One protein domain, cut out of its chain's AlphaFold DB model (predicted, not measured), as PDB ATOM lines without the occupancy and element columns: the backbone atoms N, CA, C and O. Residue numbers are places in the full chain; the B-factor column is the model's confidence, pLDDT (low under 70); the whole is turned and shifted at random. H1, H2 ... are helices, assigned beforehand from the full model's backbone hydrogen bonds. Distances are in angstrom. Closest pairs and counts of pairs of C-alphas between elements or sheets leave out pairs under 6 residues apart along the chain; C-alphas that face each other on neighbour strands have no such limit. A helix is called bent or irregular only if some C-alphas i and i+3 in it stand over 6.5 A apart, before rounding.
ATOM      1  N   GLU A  65      14.448  -3.308   4.042       49.12
ATOM      2  CA  GLU A  65      14.913  -4.683   4.220       49.12
ATOM      3  C   GLU A  65      16.159  -4.878   3.347       49.12
ATOM      4  O   GLU A  65      16.178  -4.497   2.175       49.12
ATOM      5  N   VAL A  66      17.240  -5.362   3.961       53.66
ATOM      6  CA  VAL A  66      18.491  -5.657   3.258       53.66
ATOM      7  C   VAL A  66      18.164  -6.741   2.240       53.66
ATOM      8  O   VAL A  66      17.706  -7.812   2.630       53.66
ATOM      9  N   ALA A  67      18.336  -6.443   0.955       52.72
ATOM     10  CA  ALA A  67      18.155  -7.434  -0.093       52.72
ATOM     11  C   ALA A  67      19.159  -8.586   0.121       52.72
ATOM     12  O   ALA A  67      20.308  -8.335   0.493       52.72
ATOM     13  N   ASP A  68      18.722  -9.836  -0.065       55.31
ATOM     14  CA  ASP A  68      19.522 -11.047   0.209       55.31
ATOM     15  C   ASP A  68      20.792 -11.166  -0.672       55.31
ATOM     16  O   ASP A  68      21.637 -12.030  -0.440       55.31
ATOM     17  N   ASP A  69      20.956 -10.280  -1.658       55.72
ATOM     18  CA  ASP A  69      22.072 -10.158  -2.601       55.72
ATOM     19  C   ASP A  69      23.012  -8.959  -2.328       55.72
ATOM     20  O   ASP A  69      23.841  -8.615  -3.171       55.72
ATOM     21  N   ALA A  70      22.915  -8.322  -1.155       53.88
ATOM     22  CA  ALA A  70      23.693  -7.127  -0.824       53.88
ATOM     23  C   ALA A  70      25.185  -7.404  -0.542       53.88
ATOM     24  O   ALA A  70      25.557  -8.347   0.164       53.88
ATOM     25  N   ASP A  71      26.045  -6.514  -1.044       68.31
ATOM     26  CA  ASP A  71      27.497  -6.574  -0.887       68.31
ATOM     27  C   ASP A  71      27.900  -6.503   0.604       68.31
ATOM     28  O   ASP A  71      27.232  -5.856   1.418       68.31
ATOM     29  N   LEU A  72      29.022  -7.123   0.999       63.47
ATOM     30  CA  LEU A  72      29.495  -7.136   2.405       63.47
ATOM     31  C   LEU A  72      29.584  -5.723   3.012       63.47
ATOM     32  O   LEU A  72      29.373  -5.522   4.211       63.47
ATOM     33  N   ILE A  73      29.885  -4.741   2.164       62.72
ATOM     34  CA  ILE A  73      29.978  -3.322   2.501       62.72
ATOM     35  C   ILE A  73      28.598  -2.760   2.865       62.72
ATOM     36  O   ILE A  73      28.481  -2.063   3.872       62.72
ATOM     37  N   ASP A  74      27.548  -3.112   2.125       62.75
ATOM     38  CA  ASP A  74      26.178  -2.669   2.391       62.75
ATOM     39  C   ASP A  74      25.631  -3.285   3.680       62.75
ATOM     40  O   ASP A  74      25.021  -2.594   4.500       62.75
ATOM     41  N   VAL A  75      25.949  -4.556   3.939       63.91
ATOM     42  CA  VAL A  75      25.589  -5.228   5.196       63.91
ATOM     43  C   VAL A  75      26.244  -4.537   6.397       63.91
ATOM     44  O   VAL A  75      25.588  -4.293   7.415       63.91
ATOM     45  N   VAL A  76      27.527  -4.170   6.296       63.34
ATOM     46  CA  VAL A  76      28.240  -3.440   7.358       63.34
ATOM     47  C   VAL A  76      27.712  -2.009   7.508       63.34
ATOM     48  O   VAL A  76      27.506  -1.558   8.640       63.34
ATOM     49  N   LEU A  77      27.436  -1.311   6.403       66.31
ATOM     50  CA  LEU A  77      26.886   0.047   6.396       66.31
ATOM     51  C   LEU A  77      25.498   0.114   7.039       66.31
ATOM     52  O   LEU A  77      25.213   1.071   7.758       66.31
ATOM     53  N   VAL A  78      24.655  -0.900   6.833       65.31
ATOM     54  CA  VAL A  78      23.312  -0.960   7.427       65.31
ATOM     55  C   VAL A  78      23.374  -1.413   8.888       65.31
ATOM     56  O   VAL A  78      22.780  -0.767   9.755       65.31
ATOM     57  N   LYS A  79      24.138  -2.471   9.202       66.75
ATOM     58  CA  LYS A  79      24.181  -3.069  10.551       66.75
ATOM     59  C   LYS A  79      24.952  -2.225  11.570       66.75
ATOM     60  O   LYS A  79      24.544  -2.141  12.727       66.75
ATOM     61  N   TYR A  80      26.034  -1.567  11.153       72.06
ATOM     62  CA  TYR A  80      26.896  -0.750  12.021       72.06
ATOM     63  C   TYR A  80      26.851   0.742  11.683       72.06
ATOM     64  O   TYR A  80      27.741   1.495  12.081       72.06
ATOM     65  N   ARG A  81      25.785   1.196  11.013       72.06
ATOM     66  CA  ARG A  81      25.585   2.571  10.528       72.06
ATOM     67  C   ARG A  81      26.033   3.662  11.502       72.06
ATOM     68  O   ARG A  81      26.744   4.574  11.106       72.06
ATOM     69  N   LYS A  82      25.658   3.550  12.783       74.94
ATOM     70  CA  LYS A  82      26.020   4.512  13.842       74.94
ATOM     71  C   LYS A  82      27.531   4.640  14.032       74.94
ATOM     72  O   LYS A  82      28.044   5.747  14.144       74.94
ATOM     73  N   TYR A  83      28.235   3.512  14.062       77.69
ATOM     74  CA  TYR A  83      29.685   3.482  14.229       77.69
ATOM     75  C   TYR A  83      30.383   3.991  12.975       77.69
ATOM     76  O   TYR A  83      31.295   4.802  13.081       77.69
ATOM     77  N   VAL A  84      29.909   3.590  11.793       78.88
ATOM     78  CA  VAL A  84      30.470   4.043  10.515       78.88
ATOM     79  C   VAL A  84      30.299   5.556  10.339       78.88
ATOM     80  O   VAL A  84      31.257   6.237   9.979       78.88
ATOM     81  N   ALA A  85      29.126   6.099  10.682       79.19
ATOM     82  CA  ALA A  85      28.834   7.529  10.601       79.19
ATOM     83  C   ALA A  85      29.832   8.383  11.395       79.19
ATOM     84  O   ALA A  85      30.244   9.434  10.921       79.19
ATOM     85  N   VAL A  86      30.219   7.928  12.591       82.19
ATOM     86  CA  VAL A  86      31.156   8.638  13.476       82.19
ATOM     87  C   VAL A  86      32.610   8.373  13.086       82.19
ATOM     88  O   VAL A  86      33.440   9.280  13.123       82.19
ATOM     89  N   LEU A  87      32.931   7.138  12.700       84.19
ATOM     90  CA  LEU A  87      34.305   6.713  12.456       84.19
ATOM     91  C   LEU A  87      34.885   7.327  11.179       84.19
ATOM     92  O   LEU A  87      36.055   7.692  11.178       84.19
ATOM     93  N   ILE A  88      34.080   7.513  10.128       83.19
ATOM     94  CA  ILE A  88      34.526   8.153   8.880       83.19
ATOM     95  C   ILE A  88      35.097   9.564   9.126       83.19
ATOM     96  O   ILE A  88      36.282   9.765   8.852       83.19
ATOM     97  N   PRO A  89      34.334  10.547   9.652       84.50
ATOM     98  CA  PRO A  89      34.851  11.896   9.869       84.50
ATOM     99  C   PRO A  89      35.973  11.920  10.910       84.50
ATOM    100  O   PRO A  89      36.914  12.695  10.759       84.50
ATOM    101  N   LEU A  90      35.924  11.049  11.924       85.31
ATOM    102  CA  LEU A  90      36.981  10.937  12.928       85.31
ATOM    103  C   LEU A  90      38.313  10.497  12.309       85.31
ATOM    104  O   LEU A  90      39.328  11.150  12.530       85.31
ATOM    105  N   VAL A  91      38.315   9.432  11.503       86.56
ATOM    106  CA  VAL A  91      39.526   8.957  10.818       86.56
ATOM    107  C   VAL A  91      40.047  10.024   9.864       86.56
ATOM    108  O   VAL A  91      41.246  10.295   9.854       86.56
ATOM    109  N   LEU A  92      39.162  10.673   9.105       82.88
ATOM    110  CA  LEU A  92      39.536  11.705   8.141       82.88
ATOM    111  C   LEU A  92      40.200  12.902   8.845       82.88
ATOM    112  O   LEU A  92      41.314  13.286   8.488       82.88
ATOM    113  N   MET A  93      39.578  13.429   9.903       82.75
ATOM    114  CA  MET A  93      40.117  14.563  10.661       82.75
ATOM    115  C   MET A  93      41.385  14.208  11.431       82.75
ATOM    116  O   MET A  93      42.335  14.989  11.432       82.75
ATOM    117  N   GLN A  94      41.450  13.023  12.039       84.25
ATOM    118  CA  GLN A  94      42.638  12.583  12.764       84.25
ATOM    119  C   GLN A  94      43.823  12.365  11.816       84.25
ATOM    120  O   GLN A  94      44.956  12.704  12.160       84.25
ATOM    121  N   THR A  95      43.567  11.848  10.611       81.12
ATOM    122  CA  THR A  95      44.589  11.682   9.570       81.12
ATOM    123  C   THR A  95      45.116  13.040   9.117       81.12
ATOM    124  O   THR A  95      46.326  13.255   9.127       81.12
ATOM    125  N   LEU A  96      44.223  13.984   8.791       80.06
ATOM    126  CA  LEU A  96      44.614  15.345   8.416       80.06
ATOM    127  C   LEU A  96      45.423  16.026   9.526       80.06
ATOM    128  O   LEU A  96      46.484  16.578   9.248       80.06
ATOM    129  N   TRP A  97      44.969  15.919  10.779       82.12
ATOM    130  CA  TRP A  97      45.651  16.494  11.935       82.12
ATOM    131  C   TRP A  97      47.061  15.934  12.133       82.12
ATOM    132  O   TRP A  97      47.997  16.703  12.336       82.12
ATOM    133  N   TRP A  98      47.248  14.611  12.068       84.00
ATOM    134  CA  TRP A  98      48.577  14.010  12.235       84.00
ATOM    135  C   TRP A  98      49.533  14.405  11.110       84.00
ATOM    136  O   TRP A  98      50.685  14.746  11.383       84.00
ATOM    137  N   LEU A  99      49.055  14.415   9.862       80.38
ATOM    138  CA  LEU A  99      49.857  14.832   8.711       80.38
ATOM    139  C   LEU A  99      50.346  16.278   8.864       80.38
ATOM    140  O   LEU A  99      51.528  16.560   8.653       80.38
ATOM    141  N   THR A 100      49.472  17.196   9.285       77.75
ATOM    142  CA  THR A 100      49.847  18.600   9.497       77.75
ATOM    143  C   THR A 100      50.693  18.791  10.755       77.75
ATOM    144  O   THR A 100      51.681  19.524  10.718       77.75
ATOM    145  N   ALA A 101      50.379  18.103  11.855       79.56
ATOM    146  CA  ALA A 101      51.117  18.219  13.111       79.56
ATOM    147  C   ALA A 101      52.582  17.786  12.968       79.56
ATOM    148  O   ALA A 101      53.466  18.461  13.500       79.56
ATOM    149  N   ILE A 102      52.848  16.711  12.213       84.69
ATOM    150  CA  ILE A 102      54.210  16.243  11.920       84.69
ATOM    151  C   ILE A 102      54.917  17.227  10.980       84.69
ATOM    152  O   ILE A 102      56.045  17.637  11.247       84.69
ATOM    153  N   ARG A 103      54.249  17.669   9.905       82.75
ATOM    154  CA  ARG A 103      54.851  18.552   8.892       82.75
ATOM    155  C   ARG A 103      55.226  19.940   9.419       82.75
ATOM    156  O   ARG A 103      56.217  20.509   8.952       82.75
ATOM    157  N   TYR A 104      54.428  20.487  10.335       80.75
ATOM    158  CA  TYR A 104      54.580  21.841  10.882       80.75
ATOM    159  C   TYR A 104      55.062  21.862  12.340       80.75
ATOM    160  O   TYR A 104      55.163  22.933  12.929       80.75
ATOM    161  N   SER A 105      55.369  20.699  12.929       83.75
ATOM    162  CA  SER A 105      55.858  20.573  14.312       83.75
ATOM    163  C   SER A 105      54.953  21.245  15.357       83.75
ATOM    164  O   SER A 105      55.431  21.828  16.335       83.75
TER     165      SER A 105
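What this domain is: This is residues 65 to 105 of the 391 residues of an uncharacterized protein of Angiostrongylus costaricensis (UniProt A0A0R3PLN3). One long helix, H2, makes most of the length of this model, and a short helix, H1, stands about perpendicular to it near its first residues, the two making an L, with a loop, residues 65 to 71, before H1. The printed part has 41 residues with two named helices, H1 then H2, and no named strand: all helix. It is extended, a rod of 50 by 16 by 7 A, with a radius of gyration of the C-alphas of 15.6 A.

Where its parts are: Begin at Glu 65 and go on to C-alpha 72 at (29.495, -7.136, 2.405), where H1 begins; it covers residues 72 to 79, 10.5 A. Find C-alpha 81 at (25.585, 2.571, 10.528); from there H2, residues 81 to 104, runs 34.8 A to C-alpha 104 at (54.580, 21.841, 10.882). H2 is neither bent nor irregular, but only just: C-alphas 86 and 89 are 6.1 A apart.

How they stand to each other: Look at Leu 77 and Val 84, the closest C-alphas of H1 and H2, 6.8 A apart: the helices are close but not clearly touching. Their lines are only just about perpendicular, at 71 degrees. In H1 every O i to N i+4 pair is within hydrogen-bond range; in H2, 19 of 20 are.

The domain as a whole: The C-alphas of Asp 68 and Ser 105, the two farthest apart, are 50.2 A apart. The printed part has no cut, and the link from H1 to H2 is tight. Residues 68 to 73 and 86 to 105 stand free. Residues 65 to 79 have pLDDT under 70.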